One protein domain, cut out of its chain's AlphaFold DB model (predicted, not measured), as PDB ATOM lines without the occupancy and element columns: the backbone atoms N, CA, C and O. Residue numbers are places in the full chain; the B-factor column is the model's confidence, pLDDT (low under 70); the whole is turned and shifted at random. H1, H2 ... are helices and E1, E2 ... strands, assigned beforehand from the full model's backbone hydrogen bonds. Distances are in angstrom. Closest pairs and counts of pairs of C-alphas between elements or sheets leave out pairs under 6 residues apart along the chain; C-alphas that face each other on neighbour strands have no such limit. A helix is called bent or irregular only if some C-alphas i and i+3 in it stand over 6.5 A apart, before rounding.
ATOM      1  N   ARG A 117     -73.077 -12.004 -48.107       67.62
ATOM      2  CA  ARG A 117     -71.809 -11.581 -47.477       67.62
ATOM      3  C   ARG A 117     -70.713 -12.647 -47.524       67.62
ATOM      4  O   ARG A 117     -69.543 -12.296 -47.397       67.62
ATOM      5  N   PHE A 118     -71.059 -13.923 -47.681       67.00
ATOM      6  CA  PHE A 118     -70.096 -14.986 -47.958       67.00
ATOM      7  C   PHE A 118     -69.639 -14.921 -49.421       67.00
ATOM      8  O   PHE A 118     -68.437 -14.918 -49.676       67.00
ATOM      9  N   GLU A 119     -70.566 -14.744 -50.367       71.25
ATOM     10  CA  GLU A 119     -70.266 -14.544 -51.795       71.25
ATOM     11  C   GLU A 119     -69.360 -13.325 -52.054       71.25
ATOM     12  O   GLU A 119     -68.512 -13.360 -52.942       71.25
ATOM     13  N   GLN A 120     -69.481 -12.265 -51.248       73.38
ATOM     14  CA  GLN A 120     -68.638 -11.062 -51.329       73.38
ATOM     15  C   GLN A 120     -67.197 -11.244 -50.807       73.38
ATOM     16  O   GLN A 120     -66.382 -10.331 -50.946       73.38
ATOM     17  N   ARG A 121     -66.852 -12.389 -50.200       73.25
ATOM     18  CA  ARG A 121     -65.478 -12.679 -49.747       73.25
ATOM     19  C   ARG A 121     -64.555 -13.000 -50.938       73.25
ATOM     20  O   ARG A 121     -65.026 -13.568 -51.923       73.25
ATOM     21  N   PRO A 122     -63.239 -12.716 -50.851       68.12
ATOM     22  CA  PRO A 122     -62.265 -13.197 -51.837       68.12
ATOM     23  C   PRO A 122     -62.247 -14.738 -51.894       68.12
ATOM     24  O   PRO A 122     -62.641 -15.393 -50.933       68.12
ATOM     25  N   GLU A 123     -61.779 -15.350 -52.993       72.81
ATOM     26  CA  GLU A 123     -61.783 -16.826 -53.109       72.81
ATOM     27  C   GLU A 123     -60.964 -17.487 -51.984       72.81
ATOM     28  O   GLU A 123     -61.420 -18.451 -51.373       72.81
ATOM     29  N   VAL A 124     -59.788 -16.935 -51.683       70.81
ATOM     30  CA  VAL A 124     -58.919 -17.331 -50.568       70.81
ATOM     31  C   VAL A 124     -58.717 -16.172 -49.607       70.81
ATOM     32  O   VAL A 124     -58.948 -15.018 -49.958       70.81
ATOM     33  N   THR A 125     -58.256 -16.478 -48.395       63.50
ATOM     34  CA  THR A 125     -57.778 -15.470 -47.446       63.50
ATOM     35  C   THR A 125     -56.697 -14.598 -48.086       63.50
ATOM     36  O   THR A 125     -55.667 -15.109 -48.526       63.50
ATOM     37  N   THR A 126     -56.910 -13.284 -48.105       61.72
ATOM     38  CA  THR A 126     -55.964 -12.297 -48.644       61.72
ATOM     39  C   THR A 126     -55.783 -11.133 -47.680       61.72
ATOM     40  O   THR A 126     -56.682 -10.773 -46.922       61.72
ATOM     41  N   MET A 127     -54.606 -10.512 -47.717       55.94
ATOM     42  CA  MET A 127     -54.423  -9.182 -47.143       55.94
ATOM     43  C   MET A 127     -55.066  -8.156 -48.080       55.94
ATOM     44  O   MET A 127     -54.739  -8.117 -49.266       55.94
ATOM     45  N   ILE A 128     -55.961  -7.335 -47.542       60.56
ATOM     46  CA  ILE A 128     -56.521  -6.162 -48.210       60.56
ATOM     47  C   ILE A 128     -55.928  -4.932 -47.520       60.56
ATOM     48  O   ILE A 128     -55.850  -4.873 -46.294       60.56
ATOM     49  N   VAL A 129     -55.476  -3.960 -48.307       65.88
ATOM     50  CA  VAL A 129     -55.138  -2.630 -47.791       65.88
ATOM     51  C   VAL A 129     -56.412  -1.802 -47.855       65.88
ATOM     52  O   VAL A 129     -57.002  -1.686 -48.926       65.88
ATOM     53  N   ASP A 130     -56.846  -1.246 -46.729       58.69
ATOM     54  CA  ASP A 130     -57.902  -0.235 -46.736       58.69
ATOM     55  C   ASP A 130     -57.380   1.041 -47.415       58.69
ATOM     56  O   ASP A 130     -56.421   1.655 -46.938       58.69
ATOM     57  N   GLU A 131     -57.997   1.435 -48.531       58.59
ATOM     58  CA  GLU A 131     -57.594   2.607 -49.314       58.59
ATOM     59  C   GLU A 131     -57.801   3.934 -48.556       58.59
ATOM     60  O   GLU A 131     -57.095   4.902 -48.845       58.59
ATOM     61  N   GLU A 132     -58.709   3.995 -47.570       56.53
ATOM     62  CA  GLU A 132     -58.960   5.220 -46.793       56.53
ATOM     63  C   GLU A 132     -58.036   5.363 -45.571       56.53
ATOM     64  O   GLU A 132     -57.551   6.465 -45.297       56.53
ATOM     65  N   SER A 133     -57.771   4.282 -44.824       62.22
ATOM     66  CA  SER A 133     -56.912   4.332 -43.625       62.22
ATOM     67  C   SER A 133     -55.455   3.919 -43.852       62.22
ATOM     68  O   SER A 133     -54.609   4.170 -42.988       62.22
ATOM     69  N   GLY A 134     -55.145   3.275 -44.982       54.84
ATOM     70  CA  GLY A 134     -53.836   2.686 -45.267       54.84
ATOM     71  C   GLY A 134     -53.485   1.477 -44.392       54.84
ATOM     72  O   GLY A 134     -52.320   1.084 -44.347       54.84
ATOM     73  N   GLN A 135     -54.451   0.907 -43.660       58.19
ATOM     74  CA  GLN A 135     -54.216  -0.239 -42.782       58.19
ATOM     75  C   GLN A 135     -54.342  -1.560 -43.548       58.19
ATOM     76  O   GLN A 135     -55.334  -1.827 -44.225       58.19
ATOM     77  N   GLU A 136     -53.319  -2.403 -43.414       53.81
ATOM     78  CA  GLU A 136     -53.322  -3.788 -43.882       53.81
ATOM     79  C   GLU A 136     -54.237  -4.625 -42.967       53.81
ATOM     80  O   GLU A 136     -53.942  -4.802 -41.785       53.81
ATOM     81  N   PHE A 137     -55.343  -5.163 -43.495       57.19
ATOM     82  CA  PHE A 137     -56.218  -6.088 -42.773       57.19
ATOM     83  C   PHE A 137     -56.394  -7.399 -43.541       57.19
ATOM     84  O   PHE A 137     -56.617  -7.426 -44.749       57.19
ATOM     85  N   ILE A 138     -56.313  -8.530 -42.835       61.81
ATOM     86  CA  ILE A 138     -56.553  -9.835 -43.462       61.81
ATOM     87  C   ILE A 138     -58.064 -10.055 -43.615       61.81
ATOM     88  O   ILE A 138     -58.798 -10.016 -42.620       61.81
ATOM     89  N   ALA A 139     -58.521 -10.297 -44.842       61.09
ATOM     90  CA  ALA A 139     -59.878 -10.703 -45.176       61.09
ATOM     91  C   ALA A 139     -59.954 -12.233 -45.292       61.09
ATOM     92  O   ALA A 139     -59.127 -12.858 -45.954       61.09
ATOM     93  N   GLN A 140     -60.952 -12.847 -44.654       66.25
ATOM     94  CA  GLN A 140     -61.175 -14.291 -44.744       66.25
ATOM     95  C   GLN A 140     -61.772 -14.659 -46.106       66.25
ATOM     96  O   GLN A 140     -62.768 -14.068 -46.523       66.25
ATOM     97  N   GLY A 141     -61.203 -15.676 -46.757       68.00
ATOM     98  CA  GLY A 141     -61.717 -16.186 -48.023       68.00
ATOM     99  C   GLY A 141     -62.991 -17.025 -47.906       68.00
ATOM    100  O   GLY A 141     -63.346 -17.521 -46.834       68.00
ATOM    101  N   GLN A 142     -63.643 -17.245 -49.046       73.75
ATOM    102  CA  GLN A 142     -64.666 -18.283 -49.222       73.75
ATOM    103  C   GLN A 142     -64.093 -19.686 -48.963       73.75
ATOM    104  O   GLN A 142     -64.798 -20.563 -48.471       73.75
ATOM    105  N   LYS A 143     -62.810 -19.892 -49.287       80.00
ATOM    106  CA  LYS A 143     -62.102 -21.170 -49.182       80.00
ATOM    107  C   LYS A 143     -60.846 -21.030 -48.328       80.00
ATOM    108  O   LYS A 143     -60.195 -19.980 -48.303       80.00
ATOM    109  N   VAL A 144     -60.474 -22.126 -47.678       80.75
ATOM    110  CA  VAL A 144     -59.185 -22.294 -47.010       80.75
ATOM    111  C   VAL A 144     -58.080 -22.179 -48.057       80.75
ATOM    112  O   VAL A 144     -58.169 -22.757 -49.141       80.75
ATOM    113  N   MET A 145     -57.026 -21.430 -47.739       79.19
ATOM    114  CA  MET A 145     -55.841 -21.360 -48.586       79.19
ATOM    115  C   MET A 145     -54.888 -22.513 -48.248       79.19
ATOM    116  O   MET A 145     -54.563 -22.736 -47.081       79.19
ATOM    117  N   ASP A 146     -54.415 -23.217 -49.271       80.56
ATOM    118  CA  ASP A 146     -53.282 -24.130 -49.179       80.56
ATOM    119  C   ASP A 146     -52.008 -23.329 -48.862       80.56
ATOM    120  O   ASP A 146     -51.668 -22.360 -49.549       80.56
ATOM    121  N   VAL A 147     -51.299 -23.739 -47.812       80.12
ATOM    122  CA  VAL A 147     -50.070 -23.082 -47.363       80.12
ATOM    123  C   VAL A 147     -48.914 -23.228 -48.347       80.12
ATOM    124  O   VAL A 147     -48.131 -22.284 -48.437       80.12
ATOM    125  N   VAL A 148     -48.846 -24.330 -49.107       81.44
ATOM    126  CA  VAL A 148     -47.783 -24.603 -50.089       81.44
ATOM    127  C   VAL A 148     -48.058 -23.842 -51.382       81.44
ATOM    128  O   VAL A 148     -47.303 -22.944 -51.755       81.44
ATOM    129  N   THR A 149     -49.169 -24.144 -52.068       80.44
ATOM    130  CA  THR A 149     -49.435 -23.571 -53.401       80.44
ATOM    131  C   THR A 149     -50.038 -22.164 -53.380       80.44
ATOM    132  O   THR A 149     -50.204 -21.569 -54.449       80.44
ATOM    133  N   ARG A 150     -50.377 -21.633 -52.191       76.25
ATOM    134  CA  ARG A 150     -51.020 -20.319 -51.966       76.25
ATOM    135  C   ARG A 150     -52.330 -20.124 -52.757       76.25
ATOM    136  O   ARG A 150     -52.712 -19.006 -53.094       76.25
ATOM    137  N   LYS A 151     -53.024 -21.224 -53.070       79.44
ATOM    138  CA  LYS A 151     -54.300 -21.278 -53.812       79.44
ATOM    139  C   LYS A 151     -55.406 -21.838 -52.921       79.44
ATOM    140  O   LYS A 151     -55.139 -22.298 -51.817       79.44
ATOM    141  N   ALA A 152     -56.653 -21.812 -53.385       80.19
ATOM    142  CA  ALA A 152     -57.748 -22.452 -52.659       80.19
ATOM    143  C   ALA A 152     -57.517 -23.965 -52.544       80.19
ATOM    144  O   ALA A 152     -57.190 -24.612 -53.543       80.19
ATOM    145  N   VAL A 153     -57.749 -24.525 -51.354       81.25
ATOM    146  CA  VAL A 153     -57.822 -25.975 -51.147       81.25
ATOM    147  C   VAL A 153     -58.926 -26.531 -52.047       81.25
ATOM    148  O   VAL A 153     -60.086 -26.128 -51.959       81.25
ATOM    149  N   LYS A 154     -58.566 -27.464 -52.932       80.69
ATOM    150  CA  LYS A 154     -59.518 -28.162 -53.802       80.69
ATOM    151  C   LYS A 154     -59.714 -29.580 -53.290       80.69
ATOM    152  O   LYS A 154     -58.825 -30.420 -53.416       80.69
ATOM    153  N   LEU A 155     -60.891 -29.829 -52.718       83.75
ATOM    154  CA  LEU A 155     -61.351 -31.178 -52.398       83.75
ATOM    155  C   LEU A 155     -61.406 -32.035 -53.671       83.75
ATOM    156  O   LEU A 155     -61.604 -31.521 -54.774       83.75
ATOM    157  N   SER A 156     -61.225 -33.345 -53.521       81.19
ATOM    158  CA  SER A 156     -61.113 -34.269 -54.648       81.19
ATOM    159  C   SER A 156     -62.360 -34.272 -55.541       81.19
ATOM    160  O   SER A 156     -63.501 -34.235 -55.071       81.19
ATOM    161  N   ASN A 157     -62.139 -34.385 -56.852       81.88
ATOM    162  CA  ASN A 157     -63.195 -34.610 -57.841       81.88
ATOM    163  C   ASN A 157     -63.576 -36.098 -57.976       81.88
ATOM    164  O   ASN A 157     -64.505 -36.414 -58.708       81.88
ATOM    165  N   LEU A 158     -62.884 -37.007 -57.275       81.69
ATOM    166  CA  LEU A 158     -63.066 -38.464 -57.380       81.69
ATOM    167  C   LEU A 158     -64.265 -39.019 -56.574       81.69
ATOM    168  O   LEU A 158     -64.380 -40.228 -56.418       81.69
ATOM    169  N   GLY A 159     -65.154 -38.157 -56.069       84.38
ATOM    170  CA  GLY A 159     -66.364 -38.543 -55.327       84.38
ATOM    171  C   GLY A 159     -66.276 -38.343 -53.808       84.38
ATOM    172  O   GLY A 159     -65.267 -37.872 -53.282       84.38
ATOM    173  N   ALA A 160     -67.365 -38.678 -53.109       85.88
ATOM    174  CA  ALA A 160     -67.522 -38.458 -51.670       85.88
ATOM    175  C   ALA A 160     -66.474 -39.209 -50.832       85.88
ATOM    176  O   ALA A 160     -65.863 -38.611 -49.947       85.88
ATOM    177  N   ASP A 161     -66.197 -40.474 -51.158       84.88
ATOM    178  CA  ASP A 161     -65.252 -41.324 -50.419       84.88
ATOM    179  C   ASP A 161     -63.823 -40.767 -50.467       84.88
ATOM    180  O   ASP A 161     -63.113 -40.744 -49.463       84.88
ATOM    181  N   ALA A 162     -63.417 -40.218 -51.617       84.69
ATOM    182  CA  ALA A 162     -62.122 -39.564 -51.768       84.69
ATOM    183  C   ALA A 162     -62.019 -38.264 -50.945       84.69
ATOM    184  O   ALA A 162     -60.932 -37.911 -50.493       84.69
ATOM    185  N   ARG A 163     -63.136 -37.558 -50.721       87.06
ATOM    186  CA  ARG A 163     -63.191 -36.380 -49.835       87.06
ATOM    187  C   ARG A 163     -63.208 -36.782 -48.362       87.06
ATOM    188  O   ARG A 163     -62.569 -36.117 -47.554       87.06
ATOM    189  N   LEU A 164     -63.856 -37.895 -48.019       86.94
ATOM    190  CA  LEU A 164     -63.800 -38.484 -46.681       86.94
ATOM    191  C   LEU A 164     -62.373 -38.939 -46.332       86.94
ATOM    192  O   LEU A 164     -61.884 -38.629 -45.250       86.94
ATOM    193  N   ALA A 165     -61.667 -39.573 -47.271       86.75
ATOM    194  CA  ALA A 165     -60.256 -39.937 -47.122       86.75
ATOM    195  C   ALA A 165     -59.317 -38.715 -47.032       86.75
ATOM    196  O   ALA A 165     -58.263 -38.797 -46.409       86.75
ATOM    197  N   GLN A 166     -59.693 -37.565 -47.605       85.94
ATOM    198  CA  GLN A 166     -58.989 -36.292 -47.384       85.94
ATOM    199  C   GLN A 166     -59.322 -35.654 -46.021       85.94
ATOM    200  O   GLN A 166     -58.473 -34.984 -45.436       85.94
ATOM    201  N   MET A 167     -60.537 -35.856 -45.500       86.62
ATOM    202  CA  MET A 167     -60.950 -35.405 -44.164       86.62
ATOM    203  C   MET A 167     -60.250 -36.203 -43.054       86.62
ATOM    204  O   MET A 167     -59.778 -35.631 -42.070       86.62
ATOM    205  N   PHE A 168     -60.145 -37.517 -43.241       85.94
ATOM    206  CA  PHE A 168     -59.484 -38.459 -42.345       85.94
ATOM    207  C   PHE A 168     -58.352 -39.164 -43.103       85.94
ATOM    208  O   PHE A 168     -58.544 -40.287 -43.572       85.94
ATOM    209  N   PRO A 169     -57.174 -38.519 -43.249       82.19
ATOM    210  CA  PRO A 169     -56.057 -39.104 -43.974       82.19
ATOM    211  C   PRO A 169     -55.649 -40.440 -43.347       82.19
ATOM    212  O   PRO A 169     -55.169 -40.511 -42.208       82.19
ATOM    213  N   GLY A 170     -55.866 -41.508 -44.113       79.44
ATOM    214  CA  GLY A 170     -55.297 -42.822 -43.851       79.44
ATOM    215  C   GLY A 170     -53.772 -42.774 -43.956       79.44
ATOM    216  O   GLY A 170     -53.211 -41.902 -44.610       79.44
ATOM    217  N   VAL A 171     -53.100 -43.724 -43.306       83.94
ATOM    218  CA  VAL A 171     -51.658 -43.938 -43.504       83.94
ATOM    219  C   VAL A 171     -51.527 -45.236 -44.298       83.94
ATOM    220  O   VAL A 171     -51.962 -46.267 -43.776       83.94
ATOM    221  N   PRO A 172     -51.000 -45.213 -45.536       85.06
ATOM    222  CA  PRO A 172     -50.765 -46.427 -46.313       85.06
ATOM    223  C   PRO A 172     -49.851 -47.405 -45.554       85.06
ATOM    224  O   PRO A 172     -48.945 -46.939 -44.862       85.06
ATOM    225  N   PRO A 173     -50.045 -48.735 -45.665       86.62
ATOM    226  CA  PRO A 173     -49.249 -49.709 -44.912       86.62
ATOM    227  C   PRO A 173     -47.740 -49.561 -45.127       86.62
ATOM    228  O   PRO A 173     -46.988 -49.594 -44.167       86.62
ATOM    229  N   GLU A 174     -47.311 -49.294 -46.361       89.44
ATOM    230  CA  GLU A 174     -45.899 -49.104 -46.726       89.44
ATOM    231  C   GLU A 174     -45.273 -47.908 -45.980       89.44
ATOM    232  O   GLU A 174     -44.268 -48.060 -45.292       89.44
ATOM    233  N   ILE A 175     -45.936 -46.745 -46.009       88.62
ATOM    234  CA  ILE A 175     -45.531 -45.536 -45.267       88.62
ATOM    235  C   ILE A 175     -45.605 -45.750 -43.747       88.62
ATOM    236  O   ILE A 175     -44.793 -45.202 -42.999       88.62
ATOM    237  N   ARG A 176     -46.564 -46.554 -43.264       87.44
ATOM    238  CA  ARG A 176     -46.645 -46.933 -41.848       87.44
ATOM    239  C   ARG A 176     -45.419 -47.753 -41.453       87.44
ATOM    240  O   ARG A 176     -44.773 -47.408 -40.474       87.44
ATOM    241  N   ASP A 177     -45.088 -48.793 -42.202       89.50
ATOM    242  CA  ASP A 177     -44.010 -49.715 -41.848       89.50
ATOM    243  C   ASP A 177     -42.612 -49.089 -42.045       89.50
ATOM    244  O   ASP A 177     -41.678 -49.461 -41.333       89.50
ATOM    245  N   GLU A 178     -42.466 -48.097 -42.936       91.31
ATOM    246  CA  GLU A 178     -41.231 -47.312 -43.105       91.31
ATOM    247  C   GLU A 178     -41.045 -46.235 -42.016       91.31
ATOM    248  O   GLU A 178     -39.968 -46.135 -41.423       91.31
ATOM    249  N   TYR A 179     -42.074 -45.422 -41.732       91.94
ATOM    250  CA  TYR A 179     -41.920 -44.197 -40.932       91.94
ATOM    251  C   TYR A 179     -42.525 -44.241 -39.519       91.94
ATOM    252  O   TYR A 179     -42.262 -43.325 -38.732       91.94
ATOM    253  N   ARG A 180     -43.336 -45.246 -39.148       92.12
ATOM    254  CA  ARG A 180     -43.960 -45.314 -37.810       92.12
ATOM    255  C   ARG A 180     -42.911 -45.549 -36.726       92.12
ATOM    256  O   ARG A 180     -42.220 -46.563 -36.719       92.12
ATOM    257  N   VAL A 181     -42.845 -44.650 -35.746       90.94
ATOM    258  CA  VAL A 181     -41.897 -44.771 -34.630       90.94
ATOM    259  C   VAL A 181     -42.527 -45.509 -33.440       90.94
ATOM    260  O   VAL A 181     -43.684 -45.265 -33.090       90.94
ATOM    261  N   ASP A 182     -41.775 -46.413 -32.800       89.62
ATOM    262  CA  ASP A 182     -42.245 -47.148 -31.617       89.62
ATOM    263  C   ASP A 182     -42.358 -46.236 -30.386       89.62
ATOM    264  O   ASP A 182     -41.376 -45.850 -29.748       89.62
ATOM    265  N   TRP A 183     -43.600 -45.947 -30.005       87.50
ATOM    266  CA  TRP A 183     -43.916 -45.083 -28.875       87.50
ATOM    267  C   TRP A 183     -43.477 -45.633 -27.508       87.50
ATOM    268  O   TRP A 183     -43.315 -44.862 -26.561       87.50
ATOM    269  N   LYS A 184     -43.274 -46.954 -27.382       86.12
ATOM    270  CA  LYS A 184     -42.857 -47.597 -26.122       86.12
ATOM    271  C   LYS A 184     -41.441 -47.187 -25.720       86.12
ATOM    272  O   LYS A 184     -41.142 -47.055 -24.528       86.12
ATOM    273  N   THR A 185     -40.569 -47.012 -26.711       88.00
ATOM    274  CA  THR A 185     -39.120 -46.859 -26.538       88.00
ATOM    275  C   THR A 185     -38.627 -45.442 -26.822       88.00
ATOM    276  O   THR A 185     -37.765 -44.961 -26.084       88.00
ATOM    277  N   VAL A 186     -39.207 -44.755 -27.812       89.62
ATOM    278  CA  VAL A 186     -38.700 -43.487 -28.363       89.62
ATOM    279  C   VAL A 186     -38.590 -42.331 -27.355       89.62
ATOM    280  O   VAL A 186     -39.460 -42.108 -26.505       89.62
ATOM    281  N   GLU A 187     -37.533 -41.535 -27.499       89.50
ATOM    282  CA  GLU A 187     -37.315 -40.260 -26.802       89.50
ATOM    283  C   GLU A 187     -37.423 -39.072 -27.780       89.50
ATOM    284  O   GLU A 187     -37.175 -39.207 -28.976       89.50
ATOM    285  N   VAL A 188     -37.770 -37.875 -27.289       88.31
ATOM    286  CA  VAL A 188     -38.006 -36.697 -28.157       88.31
ATOM    287  C   VAL A 188     -36.814 -36.299 -29.054       88.31
ATOM    288  O   VAL A 188     -37.083 -35.917 -30.194       88.31
ATOM    289  N   PRO A 189     -35.530 -36.415 -28.644       89.56
ATOM    290  CA  PRO A 189     -34.402 -36.181 -29.552       89.56
ATOM    291  C   PRO A 189     -34.452 -37.055 -30.814       89.56
ATOM    292  O   PRO A 189     -34.275 -36.540 -31.912       89.56
ATOM    293  N   GLU A 190     -34.795 -38.339 -30.680       91.06
ATOM    294  CA  GLU A 190     -34.878 -39.286 -31.800       91.06
ATOM    295  C   GLU A 190     -36.040 -38.940 -32.752       91.06
ATOM    296  O   GLU A 190     -35.898 -39.020 -33.973       91.06
ATOM    297  N   LEU A 191     -37.183 -38.493 -32.209       91.00
ATOM    298  CA  LEU A 191     -38.304 -37.983 -33.015       91.00
ATOM    299  C   LEU A 191     -37.917 -36.723 -33.799       91.00
ATOM    300  O   LEU A 191     -38.334 -36.562 -34.946       91.00
ATOM    301  N   LEU A 192     -37.146 -35.824 -33.183       90.38
ATOM    302  CA  LEU A 192     -36.683 -34.585 -33.807       90.38
ATOM    303  C   LEU A 192     -35.628 -34.841 -34.884       90.38
ATOM    304  O   LEU A 192     -35.680 -34.200 -35.929       90.38
ATOM    305  N   GLU A 193     -34.711 -35.784 -34.667       91.56
ATOM    306  CA  GLU A 193     -33.722 -36.202 -35.664       91.56
ATOM    307  C   GLU A 193     -34.394 -36.873 -36.869       91.56
ATOM    308  O   GLU A 193     -34.149 -36.458 -38.000       91.56
ATOM    309  N   LYS A 194     -35.336 -37.799 -36.648       93.25
ATOM    310  CA  LYS A 194     -36.117 -38.423 -37.733       93.25
ATOM    311  C   LYS A 194     -36.951 -37.407 -38.526       93.25
ATOM    312  O   LYS A 194     -36.944 -37.445 -39.754       93.25
ATOM    313  N   LEU A 195     -37.609 -36.460 -37.848       93.81
ATOM    314  CA  LEU A 195     -38.347 -35.371 -38.506       93.81
ATOM    315  C   LEU A 195     -37.410 -34.459 -39.319       93.81
ATOM    316  O   LEU A 195     -37.722 -34.100 -40.451       93.81
ATOM    317  N   LYS A 196     -36.253 -34.096 -38.754       92.88
ATOM    318  CA  LYS A 196     -35.216 -33.287 -39.410       92.88
ATOM    319  C   LYS A 196     -34.680 -33.971 -40.667       92.88
ATOM    320  O   LYS A 196     -34.603 -33.317 -41.703       92.88
ATOM    321  N   ASP A 197     -34.366 -35.262 -40.599       92.19
ATOM    322  CA  ASP A 197     -33.845 -36.025 -41.737       92.19
ATOM    323  C   ASP A 197     -34.886 -36.204 -42.854       92.19
ATOM    324  O   ASP A 197     -34.529 -36.088 -44.029       92.19
ATOM    325  N   ALA A 198     -36.165 -36.401 -42.512       91.56
ATOM    326  CA  ALA A 198     -37.271 -36.437 -43.475       91.56
ATOM    327  C   ALA A 198     -37.499 -35.071 -44.160       91.56
ATOM    328  O   ALA A 198     -37.800 -35.004 -45.354       91.56
ATOM    329  N   CYS A 199     -37.298 -33.973 -43.427       90.62
ATOM    330  CA  CYS A 199     -37.329 -32.603 -43.948       90.62
ATOM    331  C   CYS A 199     -36.053 -32.187 -44.711       90.62
ATOM    332  O   CYS A 199     -36.031 -31.090 -45.263       90.62
ATOM    333  N   MET A 200     -34.986 -32.997 -44.745       89.94
ATOM    334  CA  MET A 200     -33.705 -32.623 -45.365       89.94
ATOM    335  C   MET A 200     -33.556 -33.117 -46.812       89.94
ATOM    336  O   MET A 200     -33.376 -34.313 -47.056       89.94
ATOM    337  N   THR A 201     -33.502 -32.164 -47.743       87.88
ATOM    338  CA  THR A 201     -33.334 -32.332 -49.201       87.88
ATOM    339  C   THR A 201     -32.075 -31.606 -49.696       87.88
ATOM    340  O   THR A 201     -31.490 -30.812 -48.952       87.88
ATOM    341  N   ASP A 202     -31.640 -31.850 -50.931       84.00
ATOM    342  CA  ASP A 202     -30.535 -31.104 -51.534       84.00
ATOM    343  C   ASP A 202     -31.031 -29.777 -52.130       84.00
ATOM    344  O   ASP A 202     -31.963 -29.711 -52.927       84.00
ATOM    345  N   LEU A 203     -30.389 -28.673 -51.741       81.06
ATOM    346  CA  LEU A 203     -30.831 -27.310 -52.069       81.06
ATOM    347  C   LEU A 203     -30.227 -26.776 -53.386       81.06
ATOM    348  O   LEU A 203     -30.066 -25.569 -53.551       81.06
ATOM    349  N   GLY A 204     -29.812 -27.663 -54.299       68.62
ATOM    350  CA  GLY A 204     -29.125 -27.343 -55.565       68.62
ATOM    351  C   GLY A 204     -27.661 -26.887 -55.423       68.62
ATOM    352  O   GLY A 204     -26.820 -27.221 -56.249       68.62
ATOM    353  N   ASP A 205     -27.329 -26.210 -54.323       68.00
ATOM    354  CA  ASP A 205     -26.007 -25.662 -53.969       68.00
ATOM    355  C   ASP A 205     -24.936 -26.723 -53.598       68.00
ATOM    356  O   ASP A 205     -23.885 -26.386 -53.048       68.00
ATOM    357  N   GLY A 206     -25.219 -28.018 -53.792       67.56
ATOM    358  CA  GLY A 206     -24.438 -29.123 -53.211       67.56
ATOM    359  C   GLY A 206     -24.518 -29.196 -51.677       67.56
ATOM    360  O   GLY A 206     -23.669 -29.815 -51.037       67.56
ATOM    361  N   LYS A 207     -25.515 -28.530 -51.080       78.94
ATOM    362  CA  LYS A 207     -25.782 -28.493 -49.637       78.94
ATOM    363  C   LYS A 207     -27.110 -29.185 -49.346       78.94
ATOM    364  O   LYS A 207     -28.148 -28.728 -49.830       78.94
ATOM    365  N   ARG A 208     -27.078 -30.206 -48.491       84.00
ATOM    366  CA  ARG A 208     -28.280 -30.800 -47.900       84.00
ATOM    367  C   ARG A 208     -28.805 -29.904 -46.778       84.00
ATOM    368  O   ARG A 208     -28.029 -29.452 -45.934       84.00
ATOM    369  N   GLY A 209     -30.107 -29.642 -46.752       86.44
ATOM    370  CA  GLY A 209     -30.737 -28.771 -45.764       86.44
ATOM    371  C   GLY A 209     -32.261 -28.827 -45.805       86.44
ATOM    372  O   GLY A 209     -32.855 -29.551 -46.597       86.44
ATOM    373  N   ILE A 210     -32.902 -28.072 -44.917       87.50
ATOM    374  CA  ILE A 210     -34.365 -27.966 -44.868       87.50
ATOM    375  C   ILE A 210     -34.814 -26.969 -45.954       87.50
ATOM    376  O   ILE A 210     -34.209 -25.892 -46.050       87.50
ATOM    377  N   PRO A 211     -35.832 -27.287 -46.780       86.31
ATOM    378  CA  PRO A 211     -36.253 -26.420 -47.871       86.31
ATOM    379  C   PRO A 211     -36.798 -25.072 -47.366       86.31
ATOM    380  O   PRO A 211     -37.339 -24.980 -46.255       86.31
ATOM    381  N   PRO A 212     -36.668 -24.002 -48.173       82.56
ATOM    382  CA  PRO A 212     -37.249 -22.711 -47.843       82.56
ATOM    383  C   PRO A 212     -38.778 -22.797 -47.853       82.56
ATOM    384  O   PRO A 212     -39.393 -23.295 -48.800       82.56
ATOM    385  N   HIS A 213     -39.388 -22.261 -46.799       80.06
ATOM    386  CA  HIS A 213     -40.836 -22.107 -46.689       80.06
ATOM    387  C   HIS A 213     -41.397 -21.319 -47.894       80.06
ATOM    388  O   HIS A 213     -40.793 -20.311 -48.266       80.06
ATOM    389  N   PRO A 214     -42.521 -21.739 -48.513       80.69
ATOM    390  CA  PRO A 214     -43.429 -22.810 -48.094       80.69
ATOM    391  C   PRO A 214     -43.267 -24.119 -48.894       80.69
ATOM    392  O   PRO A 214     -44.254 -24.800 -49.164       80.69
ATOM    393  N   SER A 215     -42.049 -24.473 -49.323       85.25
ATOM    394  CA  SER A 215     -41.787 -25.757 -50.001       85.25
ATOM    395  C   SER A 215     -41.593 -26.903 -49.002       85.25
ATOM    396  O   SER A 215     -41.035 -26.683 -47.933       85.25
ATOM    397  N   LEU A 216     -42.014 -28.119 -49.364       88.94
ATOM    398  CA  LEU A 216     -41.990 -29.329 -48.518       88.94
ATOM    399  C   LEU A 216     -41.349 -30.520 -49.258       88.94
ATOM    400  O   LEU A 216     -41.234 -30.483 -50.480       88.94
ATOM    401  N   THR A 217     -40.988 -31.598 -48.554       89.50
ATOM    402  CA  THR A 217     -40.568 -32.884 -49.166       89.50
ATOM    403  C   THR A 217     -41.665 -33.942 -49.027       89.50
ATOM    404  O   THR A 217     -42.380 -33.938 -48.023       89.50
ATOM    405  N   ASN A 218     -41.756 -34.893 -49.963       89.75
ATOM    406  CA  ASN A 218     -42.623 -36.074 -49.816       89.75
ATOM    407  C   ASN A 218     -42.368 -36.807 -48.481       89.75
ATOM    408  O   ASN A 218     -43.276 -36.910 -47.662       89.75
ATOM    409  N   LYS A 219     -41.112 -37.185 -48.188       91.31
ATOM    410  CA  LYS A 219     -40.723 -37.869 -46.929       91.31
ATOM    411  C   LYS A 219     -41.190 -37.151 -45.664       91.31
ATOM    412  O   LYS A 219     -41.553 -37.807 -44.694       91.31
ATOM    413  N   SER A 220     -41.192 -35.815 -45.645       92.25
ATOM    414  CA  SER A 220     -41.686 -35.048 -44.493       92.25
ATOM    415  C   SER A 220     -43.210 -35.099 -44.353       92.25
ATOM    416  O   SER A 220     -43.710 -35.186 -43.232       92.25
ATOM    417  N   ILE A 221     -43.949 -35.127 -45.470       91.44
ATOM    418  CA  ILE A 221     -45.400 -35.362 -45.488       91.44
ATOM    419  C   ILE A 221     -45.690 -36.777 -44.974       91.44
ATOM    420  O   ILE A 221     -46.473 -36.931 -44.037       91.44
ATOM    421  N   ASP A 222     -45.008 -37.789 -45.509       92.38
ATOM    422  CA  ASP A 222     -45.225 -39.197 -45.164       92.38
ATOM    423  C   ASP A 222     -44.829 -39.518 -43.714       92.38
ATOM    424  O   ASP A 222     -45.595 -40.164 -42.995       92.38
ATOM    425  N   PHE A 223     -43.707 -38.981 -43.223       94.31
ATOM    426  CA  PHE A 223     -43.302 -39.114 -41.820       94.31
ATOM    427  C   PHE A 223     -44.297 -38.455 -40.855       94.31
ATOM    428  O   PHE A 223     -44.626 -39.039 -39.814       94.31
ATOM    429  N   VAL A 224     -44.795 -37.252 -41.179       92.44
ATOM    430  CA  VAL A 224     -45.800 -36.575 -40.346       92.44
ATOM    431  C   VAL A 224     -47.126 -37.331 -40.391       92.44
ATOM    432  O   VAL A 224     -47.690 -37.577 -39.328       92.44
ATOM    433  N   LEU A 225     -47.591 -37.781 -41.563       90.56
ATOM    434  CA  LEU A 225     -48.778 -38.637 -41.697       90.56
ATOM    435  C   LEU A 225     -48.658 -39.905 -40.840       90.56
ATOM    436  O   LEU A 225     -49.553 -40.187 -40.039       90.56
ATOM    437  N   ALA A 226     -47.542 -40.632 -40.952       91.31
ATOM    438  CA  ALA A 226     -47.298 -41.889 -40.247       91.31
ATOM    439  C   ALA A 226     -47.288 -41.763 -38.716       91.31
ATOM    440  O   ALA A 226     -47.540 -42.754 -38.028       91.31
ATOM    441  N   ASN A 227     -47.026 -40.571 -38.169       92.38
ATOM    442  CA  ASN A 227     -46.872 -40.329 -36.729       92.38
ATOM    443  C   ASN A 227     -47.832 -39.254 -36.175       92.38
ATOM    444  O   ASN A 227     -47.665 -38.798 -35.042       92.38
ATOM    445  N   ARG A 228     -48.838 -38.825 -36.948       89.38
ATOM    446  CA  ARG A 228     -49.614 -37.608 -36.651       89.38
ATOM    447  C   ARG A 228     -50.357 -37.637 -35.314       89.38
ATOM    448  O   ARG A 228     -50.385 -36.637 -34.605       89.38
ATOM    449  N   ASP A 229     -50.869 -38.799 -34.910       88.44
ATOM    450  CA  ASP A 229     -51.487 -39.046 -33.595       88.44
ATOM    451  C   ASP A 229     -50.537 -38.838 -32.398       88.44
ATOM    452  O   ASP A 229     -50.983 -38.868 -31.250       88.44
ATOM    453  N   ARG A 230     -49.238 -38.633 -32.648       87.62
ATOM    454  CA  ARG A 230     -48.194 -38.411 -31.639       87.62
ATOM    455  C   ARG A 230     -47.538 -37.032 -31.709       87.62
ATOM    456  O   ARG A 230     -47.111 -36.543 -30.670       87.62
ATOM    457  N   LEU A 231     -47.455 -36.419 -32.893       89.06
ATOM    458  CA  LEU A 231     -46.707 -35.176 -33.129       89.06
ATOM    459  C   LEU A 231     -47.502 -33.910 -32.733       89.06
ATOM    460  O   LEU A 231     -47.435 -33.484 -31.576       89.06
ATOM    461  N   GLY A 232     -48.220 -33.298 -33.687       85.12
ATOM    462  CA  GLY A 232     -49.053 -32.092 -33.541       85.12
ATOM    463  C   GLY A 232     -48.559 -31.052 -32.528       85.12
ATOM    464  O   GLY A 232     -47.388 -30.656 -32.545       85.12
ATOM    465  N   TYR A 233     -49.436 -30.621 -31.611       82.56
ATOM    466  CA  TYR A 233     -49.134 -29.536 -30.663       82.56
ATOM    467  C   TYR A 233     -47.889 -29.784 -29.802       82.56
ATOM    468  O   TYR A 233     -47.206 -28.835 -29.406       82.56
ATOM    469  N   ARG A 234     -47.590 -31.046 -29.468       86.00
ATOM    470  CA  ARG A 234     -46.474 -31.403 -28.579       86.00
ATOM    471  C   ARG A 234     -45.146 -31.277 -29.308       86.00
ATOM    472  O   ARG A 234     -44.216 -30.691 -28.757       86.00
ATOM    473  N   MET A 235     -45.095 -31.702 -30.571       89.12
ATOM    474  CA  MET A 235     -43.944 -31.449 -31.437       89.12
ATOM    475  C   MET A 235     -43.798 -29.954 -31.761       89.12
ATOM    476  O   MET A 235     -42.698 -29.412 -31.654       89.12
ATOM    477  N   SER A 236     -44.908 -29.254 -32.027       86.00
ATOM    478  CA  SER A 236     -44.927 -27.796 -32.225       86.00
ATOM    479  C   SER A 236     -44.343 -27.030 -31.028       86.00
ATOM    480  O   SER A 236     -43.576 -26.092 -31.216       86.00
ATOM    481  N   LYS A 237     -44.604 -27.473 -29.787       83.69
ATOM    482  CA  LYS A 237     -44.012 -26.899 -28.558       83.69
ATOM    483  C   LYS A 237     -42.591 -27.397 -28.253       83.69
ATOM    484  O   LYS A 237     -41.903 -26.766 -27.450       83.69
ATOM    485  N   ALA A 238     -42.149 -28.503 -28.855       86.06
ATOM    486  CA  ALA A 238     -40.809 -29.055 -28.667       86.06
ATOM    487  C   ALA A 238     -39.768 -28.354 -29.553       86.06
ATOM    488  O   ALA A 238     -38.759 -27.890 -29.029       86.06
ATOM    489  N   ILE A 239     -40.009 -28.210 -30.864       88.12
ATOM    490  CA  ILE A 239     -39.000 -27.666 -31.798       88.12
ATOM    491  C   ILE A 239     -38.480 -26.270 -31.365       88.12
ATOM    492  O   ILE A 239     -37.260 -26.105 -31.297       88.12
ATOM    493  N   PRO A 240     -39.320 -25.292 -30.953       83.12
ATOM    494  CA  PRO A 240     -38.847 -23.987 -30.477       83.12
ATOM    495  C   PRO A 240     -37.965 -24.057 -29.229       83.12
ATOM    496  O   PRO A 240     -37.073 -23.231 -29.064       83.12
ATOM    497  N   ARG A 241     -38.158 -25.054 -28.354       82.06
ATOM    498  CA  ARG A 241     -37.290 -25.261 -27.184       82.06
ATOM    499  C   ARG A 241     -35.881 -25.679 -27.613       82.06
ATOM    500  O   ARG A 241     -34.909 -25.190 -27.049       82.06
ATOM    501  N   TRP A 242     -35.746 -26.471 -28.678       85.31
ATOM    502  CA  TRP A 242     -34.442 -26.729 -29.298       85.31
ATOM    503  C   TRP A 242     -33.867 -25.474 -29.976       85.31
ATOM    504  O   TRP A 242     -32.687 -25.189 -29.778       85.31
ATOM    505  N   THR A 243     -34.684 -24.658 -30.660       83.69
ATOM    506  CA  THR A 243     -34.258 -23.349 -31.203       83.69
ATOM    507  C   THR A 243     -33.661 -22.443 -30.121       83.69
ATOM    508  O   THR A 243     -32.563 -21.912 -30.294       83.69
ATOM    509  N   PHE A 244     -34.348 -22.285 -28.986       77.38
ATOM    510  CA  PHE A 244     -33.881 -21.452 -27.873       77.38
ATOM    511  C   PHE A 244     -32.660 -22.050 -27.155       77.38
ATOM    512  O   PHE A 244     -31.780 -21.299 -26.745       77.38
ATOM    513  N   ASN A 245     -32.569 -23.378 -27.039       78.69
ATOM    514  CA  ASN A 245     -31.423 -24.082 -26.452       78.69
ATOM    515  C   ASN A 245     -30.158 -24.008 -27.336       78.69
ATOM    516  O   ASN A 245     -29.053 -23.916 -26.812       78.69
ATOM    517  N   ALA A 246     -30.293 -23.998 -28.666       80.44
ATOM    518  CA  ALA A 246     -29.177 -23.692 -29.565       80.44
ATOM    519  C   ALA A 246     -28.764 -22.210 -29.446       80.44
ATOM    520  O   ALA A 246     -27.584 -21.891 -29.311       80.44
ATOM    521  N   ALA A 247     -29.736 -21.292 -29.405       76.12
ATOM    522  CA  ALA A 247     -29.465 -19.864 -29.252       76.12
ATOM    523  C   ALA A 247     -28.777 -19.512 -27.915       76.12
ATOM    524  O   ALA A 247     -27.871 -18.681 -27.906       76.12
ATOM    525  N   SER A 248     -29.146 -20.156 -26.798       71.62
ATOM    526  CA  SER A 248     -28.538 -19.906 -25.479       71.62
ATOM    527  C   SER A 248     -27.089 -20.392 -25.364       71.62
ATOM    528  O   SER A 248     -26.329 -19.844 -24.568       71.62
ATOM    529  N   ARG A 249     -26.682 -21.368 -26.189       77.69
ATOM    530  CA  ARG A 249     -25.287 -21.832 -26.329       77.69
ATOM    531  C   ARG A 249     -24.428 -20.897 -27.189       77.69
ATOM    532  O   ARG A 249     -23.206 -20.984 -27.150       77.69
ATOM    533  N   GLY A 250     -25.062 -19.990 -27.937       75.44
ATOM    534  CA  GLY A 250     -24.422 -19.126 -28.931       75.44
ATOM    535  C   GLY A 250     -24.484 -19.668 -30.364       75.44
ATOM    536  O   GLY A 250     -24.084 -18.959 -31.289       75.44
ATOM    537  N   ASP A 251     -25.052 -20.860 -30.579       83.19
ATOM    538  CA  ASP A 251     -25.151 -21.554 -31.871       83.19
ATOM    539  C   ASP A 251     -26.277 -20.979 -32.752       83.19
ATOM    540  O   ASP A 251     -27.158 -21.670 -33.270       83.19
ATOM    541  N   MET A 252     -26.247 -19.658 -32.946       79.38
ATOM    542  CA  MET A 252     -27.261 -18.873 -33.659       79.38
ATOM    543  C   MET A 252     -27.474 -19.318 -35.112       79.38
ATOM    544  O   MET A 252     -28.553 -19.094 -35.666       79.38
ATOM    545  N   GLN A 253     -26.471 -19.946 -35.736       82.88
ATOM    546  CA  GLN A 253     -26.616 -20.536 -37.065       82.88
ATOM    547  C   GLN A 253     -27.456 -21.819 -37.024       82.88
ATOM    548  O   GLN A 253     -28.342 -21.967 -37.856       82.88
ATOM    549  N   GLU A 254     -27.252 -22.710 -36.047       84.25
ATOM    550  CA  GLU A 254     -28.074 -23.920 -35.897       84.25
ATOM    551  C   GLU A 254     -29.514 -23.559 -35.505       84.25
ATOM    552  O   GLU A 254     -30.472 -24.069 -36.092       84.25
ATOM    553  N   ALA A 255     -29.677 -22.605 -34.581       79.12
ATOM    554  CA  ALA A 255     -30.982 -22.088 -34.180       79.12
ATOM    555  C   ALA A 255     -31.800 -21.583 -35.386       79.12
ATOM    556  O   ALA A 255     -32.973 -21.928 -35.522       79.12
ATOM    557  N   LYS A 256     -31.189 -20.801 -36.289       79.56
ATOM    558  CA  LYS A 256     -31.877 -20.253 -37.470       79.56
ATOM    559  C   LYS A 256     -32.015 -21.250 -38.621       79.56
ATOM    560  O   LYS A 256     -33.117 -21.438 -39.130       79.56
ATOM    561  N   GLU A 257     -30.917 -21.875 -39.041       81.44
ATOM    562  CA  GLU A 257     -30.864 -22.672 -40.274       81.44
ATOM    563  C   GLU A 257     -31.381 -24.104 -40.104       81.44
ATOM    564  O   GLU A 257     -31.789 -24.714 -41.090       81.44
ATOM    565  N   VAL A 258     -31.403 -24.635 -38.876       84.19
ATOM    566  CA  VAL A 258     -31.968 -25.958 -38.578       84.19
ATOM    567  C   VAL A 258     -33.289 -25.803 -37.836       84.19
ATOM    568  O   VAL A 258     -34.341 -26.079 -38.406       84.19
ATOM    569  N   TRP A 259     -33.274 -25.343 -36.585       85.88
ATOM    570  CA  TRP A 259     -34.440 -25.496 -35.705       85.88
ATOM    571  C   TRP A 259     -35.610 -24.561 -36.046       85.88
ATOM    572  O   TRP A 259     -36.752 -25.019 -36.088       85.88
ATOM    573  N   ASN A 260     -35.359 -23.293 -36.393       84.25
ATOM    574  CA  ASN A 260     -36.422 -22.385 -36.838       84.25
ATOM    575  C   ASN A 260     -37.029 -22.825 -38.183       84.25
ATOM    576  O   ASN A 260     -38.249 -22.916 -38.313       84.25
ATOM    577  N   LYS A 261     -36.190 -23.190 -39.167       86.44
ATOM    578  CA  LYS A 261     -36.666 -23.731 -40.456       86.44
ATOM    579  C   LYS A 261     -37.446 -25.037 -40.285       86.44
ATOM    580  O   LYS A 261     -38.454 -25.212 -40.969       86.44
ATOM    581  N   LEU A 262     -37.041 -25.911 -39.358       89.75
ATOM    582  CA  LEU A 262     -37.771 -27.135 -39.018       89.75
ATOM    583  C   LEU A 262     -39.139 -26.832 -38.395       89.75
ATOM    584  O   LEU A 262     -40.116 -27.480 -38.754       89.75
ATOM    585  N   HIS A 263     -39.226 -25.842 -37.504       88.94
ATOM    586  CA  HIS A 263     -40.490 -25.440 -36.885       88.94
ATOM    587  C   HIS A 263     -41.483 -24.902 -37.925       88.94
ATOM    588  O   HIS A 263     -42.611 -25.384 -37.995       88.94
ATOM    589  N   ILE A 264     -41.043 -23.981 -38.789       86.00
ATOM    590  CA  ILE A 264     -41.875 -23.404 -39.857       86.00
ATOM    591  C   ILE A 264     -42.303 -24.486 -40.867       86.00
ATOM    592  O   ILE A 264     -43.468 -24.528 -41.266       86.00
ATOM    593  N   ASN A 265     -41.409 -25.415 -41.232       90.19
ATOM    594  CA  ASN A 265     -41.763 -26.561 -42.079       90.19
ATOM    595  C   ASN A 265     -42.778 -27.490 -41.392       90.19
ATOM    596  O   ASN A 265     -43.764 -27.865 -42.017       90.19
ATOM    597  N   PHE A 266     -42.603 -27.813 -40.106       91.44
ATOM    598  CA  PHE A 266     -43.543 -28.650 -39.353       91.44
ATOM    599  C   PHE A 266     -44.938 -28.014 -39.242       91.44
ATOM    600  O   PHE A 266     -45.943 -28.682 -39.489       91.44
ATOM    601  N   LEU A 267     -45.014 -26.708 -38.962       88.81
ATOM    602  CA  LEU A 267     -46.273 -25.963 -39.009       88.81
ATOM    603  C   LEU A 267     -46.888 -25.992 -40.416       88.81
ATOM    604  O   LEU A 267     -48.099 -26.151 -40.549       88.81
ATOM    605  N   THR A 268     -46.080 -25.885 -41.470       88.12
ATOM    606  CA  THR A 268     -46.550 -25.953 -42.865       88.12
ATOM    607  C   THR A 268     -47.060 -27.352 -43.232       88.12
ATOM    608  O   THR A 268     -48.083 -27.460 -43.901       88.12
ATOM    609  N   LEU A 269     -46.434 -28.419 -42.725       90.69
ATOM    610  CA  LEU A 269     -46.864 -29.813 -42.891       90.69
ATOM    611  C   LEU A 269     -48.222 -30.080 -42.234       90.69
ATOM    612  O   LEU A 269     -49.151 -30.533 -42.905       90.69
ATOM    613  N   GLU A 270     -48.378 -29.738 -40.954       89.31
ATOM    614  CA  GLU A 270     -49.658 -29.870 -40.242       89.31
ATOM    615  C   GLU A 270     -50.767 -29.041 -40.915       89.31
ATOM    616  O   GLU A 270     -51.888 -29.525 -41.106       89.31
ATOM    617  N   ASN A 271     -50.453 -27.823 -41.373       86.62
ATOM    618  CA  ASN A 271     -51.392 -26.967 -42.101       86.62
ATOM    619  C   ASN A 271     -51.744 -27.479 -43.511       86.62
ATOM    620  O   ASN A 271     -52.872 -27.272 -43.960       86.62
ATOM    621  N   TYR A 272     -50.818 -28.142 -44.204       87.69
ATOM    622  CA  TYR A 272     -51.069 -28.772 -45.500       87.69
ATOM    623  C   TYR A 272     -51.992 -29.990 -45.335       87.69
ATOM    624  O   TYR A 272     -53.060 -30.052 -45.945       87.69
ATOM    625  N   ILE A 273     -51.640 -30.906 -44.424       88.81
ATOM    626  CA  ILE A 273     -52.373 -32.158 -44.174       88.81
ATOM    627  C   ILE A 273     -53.788 -31.896 -43.614       88.81
ATOM    628  O   ILE A 273     -54.730 -32.612 -43.952       88.81
ATOM    629  N   SER A 274     -53.972 -30.863 -42.786       88.88
ATOM    630  CA  SER A 274     -55.298 -30.475 -42.266       88.88
ATOM    631  C   SER A 274     -56.119 -29.582 -43.206       88.88
ATOM    632  O   SER A 274     -57.308 -29.371 -42.958       88.88
ATOM    633  N   GLY A 275     -55.541 -29.085 -44.308       86.75
ATOM    634  CA  GLY A 275     -56.207 -28.190 -45.263       86.75
ATOM    635  C   GLY A 275     -57.595 -28.665 -45.732       86.75
ATOM    636  O   GLY A 275     -58.549 -27.887 -45.634       86.75
ATOM    637  N   PRO A 276     -57.762 -29.928 -46.182       90.06
ATOM    638  CA  PRO A 276     -59.062 -30.459 -46.600       90.06
ATOM    639  C   PRO A 276     -60.077 -30.572 -45.457       90.06
ATOM    640  O   PRO A 276     -61.240 -30.219 -45.645       90.06
ATOM    641  N   PHE A 277     -59.644 -31.000 -44.264       91.06
ATOM    642  CA  PHE A 277     -60.502 -31.058 -43.075       91.06
ATOM    643  C   PHE A 277     -61.047 -29.667 -42.732       91.06
ATOM    644  O   PHE A 277     -62.254 -29.500 -42.575       91.06
ATOM    645  N   ARG A 278     -60.183 -28.642 -42.725       88.62
ATOM    646  CA  ARG A 278     -60.605 -27.255 -42.491       88.62
ATOM    647  C   ARG A 278     -61.597 -26.740 -43.525       88.62
ATOM    648  O   ARG A 278     -62.522 -26.033 -43.142       88.62
ATOM    649  N   GLN A 279     -61.432 -27.083 -44.806       88.25
ATOM    650  CA  GLN A 279     -62.399 -26.690 -45.835       88.25
ATOM    651  C   GLN A 279     -63.770 -27.317 -45.559       88.25
ATOM    652  O   GLN A 279     -64.773 -26.617 -45.584       88.25
ATOM    653  N   ILE A 280     -63.811 -28.609 -45.221       90.88
ATOM    654  CA  ILE A 280     -65.060 -29.323 -44.920       90.88
ATOM    655  C   ILE A 280     -65.746 -28.748 -43.670       90.88
ATOM    656  O   ILE A 280     -66.972 -28.621 -43.653       90.88
ATOM    657  N   MET A 281     -64.973 -28.347 -42.656       90.81
ATOM    658  CA  MET A 281     -65.491 -27.648 -41.476       90.81
ATOM    659  C   MET A 281     -66.008 -26.239 -41.816       90.81
ATOM    660  O   MET A 281     -67.095 -25.883 -41.377       90.81
ATOM    661  N   GLN A 282     -65.305 -25.464 -42.652       87.19
ATOM    662  CA  GLN A 282     -65.773 -24.150 -43.120       87.19
ATOM    663  C   GLN A 282     -67.065 -24.263 -43.958       87.19
ATOM    664  O   GLN A 282     -67.993 -23.475 -43.773       87.19
ATOM    665  N   ASP A 283     -67.167 -25.275 -44.826       86.94
ATOM    666  CA  ASP A 283     -68.387 -25.584 -45.585       86.94
ATOM    667  C   ASP A 283     -69.550 -25.973 -44.646       86.94
ATOM    668  O   ASP A 283     -70.710 -25.649 -44.908       86.94
ATOM    669  N   ALA A 284     -69.253 -26.675 -43.547       90.31
ATOM    670  CA  ALA A 284     -70.233 -27.076 -42.538       90.31
ATOM    671  C   ALA A 284     -70.695 -25.902 -41.659       90.31
ATOM    672  O   ALA A 284     -71.892 -25.777 -41.408       90.31
ATOM    673  N   GLU A 285     -69.798 -24.995 -41.260       87.88
ATOM    674  CA  GLU A 285     -70.161 -23.731 -40.602       87.88
ATOM    675  C   GLU A 285     -71.095 -22.893 -41.485       87.88
ATOM    676  O   GLU A 285     -72.092 -22.360 -40.994       87.88
ATOM    677  N   GLY A 286     -70.829 -22.843 -42.798       83.62
ATOM    678  CA  GLY A 286     -71.688 -22.179 -43.781       83.62
ATOM    679  C   GLY A 286     -73.106 -22.760 -43.873       83.62
ATOM    680  O   GLY A 286     -74.050 -22.012 -44.119       83.62
ATOM    681  N   ARG A 287     -73.287 -24.066 -43.621       85.94
ATOM    682  CA  ARG A 287     -74.612 -24.713 -43.558       85.94
ATOM    683  C   ARG A 287     -75.285 -24.544 -42.195       85.94
ATOM    684  O   ARG A 287     -76.454 -24.164 -42.127       85.94
ATOM    685  N   VAL A 288     -74.567 -24.830 -41.110       86.94
ATOM    686  CA  VAL A 288     -75.119 -24.900 -39.746       86.94
ATOM    687  C   VAL A 288     -75.356 -23.511 -39.148       86.94
ATOM    688  O   VAL A 288     -76.400 -23.287 -38.542       86.94
ATOM    689  N   GLY A 289     -74.432 -22.563 -39.341       83.50
ATOM    690  CA  GLY A 289     -74.482 -21.230 -38.728       83.50
ATOM    691  C   GLY A 289     -75.743 -20.425 -39.078       83.50
ATOM    692  O   GLY A 289     -76.465 -20.024 -38.163       83.50
ATOM    693  N   PRO A 290     -76.072 -20.227 -40.371       80.88
ATOM    694  CA  PRO A 290     -77.292 -19.526 -40.786       80.88
ATOM    695  C   PRO A 290     -78.590 -20.248 -40.392       80.88
ATOM    696  O   PRO A 290     -79.626 -19.603 -40.252       80.88
ATOM    697  N   ASN A 291     -78.541 -21.571 -40.189       81.12
ATOM    698  CA  ASN A 291     -79.676 -22.390 -39.758       81.12
ATOM    699  C   ASN A 291     -79.711 -22.617 -38.228       81.12
ATOM    700  O   ASN A 291     -80.471 -23.467 -37.763       81.12
ATOM    701  N   PHE A 292     -78.927 -21.894 -37.415       85.06
ATOM    702  CA  PHE A 292     -78.947 -22.098 -35.963       85.06
ATOM    703  C   PHE A 292     -80.332 -21.797 -35.362       85.06
ATOM    704  O   PHE A 292     -80.911 -20.733 -35.582       85.06
ATOM    705  N   ASN A 592     -45.995 -16.188 -41.825       50.44
ATOM    706  CA  ASN A 592     -45.584 -15.053 -42.668       50.44
ATOM    707  C   ASN A 592     -44.923 -13.928 -41.837       50.44
ATOM    708  O   ASN A 592     -45.006 -12.748 -42.197       50.44
ATOM    709  N   ALA A 593     -44.290 -14.288 -40.715       54.81
ATOM    710  CA  ALA A 593     -43.643 -13.347 -39.810       54.81
ATOM    711  C   ALA A 593     -42.463 -12.608 -40.475       54.81
ATOM    712  O   ALA A 593     -41.741 -13.146 -41.318       54.81
ATOM    713  N   ASP A 594     -42.261 -11.345 -40.091       49.34
ATOM    714  CA  ASP A 594     -41.232 -10.479 -40.674       49.34
ATOM    715  C   ASP A 594     -39.855 -10.745 -40.038       49.34
ATOM    716  O   ASP A 594     -39.430 -10.044 -39.121       49.34
ATOM    717  N   ASP A 595     -39.144 -11.748 -40.565       52.84
ATOM    718  CA  ASP A 595     -37.737 -12.081 -40.248       52.84
ATOM    719  C   ASP A 595     -36.731 -10.935 -40.553       52.84
ATOM    720  O   ASP A 595     -35.520 -11.089 -40.368       52.84
ATOM    721  N   GLY A 596     -37.207  -9.782 -41.039       47.16
ATOM    722  CA  GLY A 596     -36.420  -8.606 -41.409       47.16
ATOM    723  C   GLY A 596     -36.284  -8.396 -42.921       47.16
ATOM    724  O   GLY A 596     -35.849  -7.321 -43.342       47.16
ATOM    725  N   ASP A 597     -36.682  -9.373 -43.745       49.97
ATOM    726  CA  ASP A 597     -36.815  -9.206 -45.196       49.97
ATOM    727  C   ASP A 597     -38.279  -8.945 -45.580       49.97
ATOM    728  O   ASP A 597     -39.163  -9.796 -45.451       49.97
ATOM    729  N   LYS A 598     -38.524  -7.760 -46.150       47.97
ATOM    730  CA  LYS A 598     -39.848  -7.284 -46.585       47.97
ATOM    731  C   LYS A 598     -40.493  -8.139 -47.686       47.97
ATOM    732  O   LYS A 598     -41.664  -7.902 -47.998       47.97
ATOM    733  N   LYS A 599     -39.766  -9.095 -48.276       46.00
ATOM    734  CA  LYS A 599     -40.306 -10.126 -49.181       46.00
ATOM    735  C   LYS A 599     -41.088 -11.227 -48.460       46.00
ATOM    736  O   LYS A 599     -42.015 -11.768 -49.054       46.00
ATOM    737  N   ASN A 600     -40.768 -11.522 -47.198       49.59
ATOM    738  CA  ASN A 600     -41.413 -12.597 -46.432       49.59
ATOM    739  C   ASN A 600     -42.813 -12.210 -45.923       49.59
ATOM    740  O   ASN A 600     -43.577 -13.070 -45.491       49.59
ATOM    741  N   ARG A 601     -43.174 -10.922 -46.011       50.00
ATOM    742  CA  ARG A 601     -44.514 -10.429 -45.677       50.00
ATOM    743  C   ARG A 601     -45.593 -10.987 -46.611       50.00
ATOM    744  O   ARG A 601     -45.357 -11.294 -47.783       50.00
ATOM    745  N   PHE A 602     -46.817 -11.000 -46.089       48.28
ATOM    746  CA  PHE A 602     -48.059 -11.289 -46.806       48.28
ATOM    747  C   PHE A 602     -48.113 -10.728 -48.238       48.28
ATOM    748  O   PHE A 602     -47.723  -9.591 -48.510       48.28
ATOM    749  N   GLY A 603     -48.630 -11.545 -49.161       50.03
ATOM    750  CA  GLY A 603     -48.840 -11.177 -50.564       50.03
ATOM    751  C   GLY A 603     -47.572 -11.048 -51.420       50.03
ATOM    752  O   GLY A 603     -47.697 -10.755 -52.606       50.03
ATOM    753  N   LYS A 604     -46.370 -11.250 -50.855       54.19
ATOM    754  CA  LYS A 604     -45.078 -11.117 -51.564       54.19
ATOM    755  C   LYS A 604     -44.234 -12.394 -51.587       54.19
ATOM    756  O   LYS A 604     -43.323 -12.490 -52.403       54.19
ATOM    757  N   MET A 605     -44.556 -13.369 -50.740       62.09
ATOM    758  CA  MET A 605     -43.935 -14.692 -50.750       62.09
ATOM    759  C   MET A 605     -44.501 -15.544 -51.897       62.09
ATOM    760  O   MET A 605     -45.718 -15.694 -52.018       62.09
ATOM    761  N   GLU A 606     -43.623 -16.104 -52.730       69.25
ATOM    762  CA  GLU A 606     -44.015 -16.937 -53.874       69.25
ATOM    763  C   GLU A 606     -44.572 -18.314 -53.437       69.25
ATOM    764  O   GLU A 606     -44.302 -18.770 -52.320       69.25
ATOM    765  N   PRO A 607     -45.369 -18.997 -54.286       79.19
ATOM    766  CA  PRO A 607     -45.821 -20.361 -54.024       79.19
ATOM    767  C   PRO A 607     -44.657 -21.349 -53.894       79.19
ATOM    768  O   PRO A 607     -43.729 -21.341 -54.701       79.19
ATOM    769  N   GLY A 608     -44.747 -22.241 -52.912       80.94
ATOM    770  CA  GLY A 608     -43.802 -23.336 -52.724       80.94
ATOM    771  C   GLY A 608     -44.092 -24.519 -53.647       80.94
ATOM    772  O   GLY A 608     -45.118 -24.575 -54.334       80.94
ATOM    773  N   ARG A 609     -43.189 -25.502 -53.626       87.06
ATOM    774  CA  ARG A 609     -43.364 -26.793 -54.304       87.06
ATOM    775  C   ARG A 609     -43.218 -27.959 -53.332       87.06
ATOM    776  O   ARG A 609     -42.543 -27.841 -52.314       87.06
ATOM    777  N   ILE A 610     -43.827 -29.089 -53.677       86.00
ATOM    778  CA  ILE A 610     -43.514 -30.374 -53.052       86.00
ATOM    779  C   ILE A 610     -42.347 -30.976 -53.840       86.00
ATOM    780  O   ILE A 610     -42.398 -31.037 -55.069       86.00
ATOM    781  N   ILE A 611     -41.283 -31.345 -53.136       85.56
ATOM    782  CA  ILE A 611     -40.048 -31.905 -53.682       85.56
ATOM    783  C   ILE A 611     -40.160 -33.431 -53.611       85.56
ATOM    784  O   ILE A 611     -40.391 -33.994 -52.536       85.56
ATOM    785  N   SER A 612     -40.042 -34.084 -54.767       81.94
ATOM    786  CA  SER A 612     -40.137 -35.539 -54.903       81.94
ATOM    787  C   SER A 612     -38.856 -36.241 -54.471       81.94
ATOM    788  O   SER A 612     -37.774 -35.700 -54.630       81.94
ATOM    789  N   ASP A 613     -38.967 -37.499 -54.057       72.06
ATOM    790  CA  ASP A 613     -37.890 -38.327 -53.480       72.06
ATOM    791  C   ASP A 613     -36.744 -38.702 -54.440       72.06
ATOM    792  O   ASP A 613     -35.837 -39.444 -54.056       72.06
ATOM    793  N   ALA A 614     -36.830 -38.221 -55.680       60.84
ATOM    794  CA  ALA A 614     -35.882 -38.392 -56.777       60.84
ATOM    795  C   ALA A 614     -35.236 -37.059 -57.229       60.84
ATOM    796  O   ALA A 614     -34.501 -37.057 -58.217       60.84
ATOM    797  N   GLU A 615     -35.524 -35.955 -56.526       57.53
ATOM    798  CA  GLU A 615     -34.711 -34.729 -56.499       57.53
ATOM    799  C   GLU A 615     -33.872 -34.673 -55.210       57.53
ATOM    800  O   GLU A 615     -32.734 -34.169 -55.310       57.53
TER     801      GLU A 615
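AT A GLANCE: This is residues 117 to 292 and 592 to 615 of the 615 residues of the protein "Hypothetical protein" of Pseudo-nitzschia australis (UniProt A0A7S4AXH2). Two long helices, H5 and H6, lie side by side as a helical hairpin; H4 packs across the last part of H6, residues 269 to 273, and H3 and H2 pack on H4. From that end of H6 the chain goes on as H7, which extends away from the hairpin, with H1 on its first part; a small two-stranded hairpin, E1 and E2, lies far from the middle. The printed part has 200 residues with two named strands followed by seven named helices, E1, E2, then H1 to H7; the sheet E1 - E2 is antiparallel. The class is mostly helix, though 98 residues, under half, are in named elements. The whole is compact, with a radius of gyration of the C-alphas of 18.8 A and spans of 50 by 44 by 33 A.

IN THESE COORDINATES: E1 is residues 126 to 129, beginning at C-alpha 126 (-55.964, -12.297, -48.644), and E2 is 136 to 139. H1 is residues 160 to 167, H2 173 to 179, H3 188 to 198, 15.3 A long, and H4 218 to 227, 14.4 A. H5, residues 232 to 249, is 26.9 A long; it is neither bent nor irregular, but only just: C-alphas 237 and 240 are 6.2 A apart. H6, residues 252 to 273, is 30.3 A long and only just irregular, with C-alphas 257 and 260 6.54 A apart. H7, residues 275 to 288, is 20.0 A long and ends at C-alpha 288 (-75.119, -24.900, -39.746).

HOW THE PARTS SIT: The hub is H4. It touches H3 at a shallow tilt of 30 degrees, opposite ways, a helical hairpin; the closest C-alphas, of Ala 198 and Ser 220, are 4.7 A apart. H4 touches H2 about perpendicular, at 82 degrees, closest at the C-alphas of Arg 176 and Ala 226, 5.3 A. H6 touches H4 with residues 269 to 273 alone, closest at the C-alphas of Leu 269 and Ile 221, 6.3 A. H5 and H6, a helical hairpin, touch at a shallow tilt of 9 degrees, opposite ways, with the C-alphas of Thr 243 and Ala 255 closest at 4.6 A. H7 touches H1 with residues 276 to 280 alone, closest at the C-alphas of Phe 277 and Met 167, 4.5 A. E1 and E2 are an antiparallel hairpin, with N 128 and O 137 2.9 A apart, within hydrogen-bond range; E1 is apart from H1 to H7. Every O i to N i+4 pair is within hydrogen-bond range in H1, H2, H3, H4 and H7, and in H5 11 of 14 and in H6 15 of 18.

THE WHOLE: The two farthest C-alphas, of Glu 132 and Thr 185, are 59.3 A apart. Residues 293 to 591 are not printed, with 34.8 A between C-alphas 292 and 592. The links E2 to H1 and H3 to H4 are long. Residues 216 to 217 pair in parallel with 610 to 611. The mean pLDDT of the printed part is 79.9; 40 residues are under 70, among them 125 to 141 and 592 to 606.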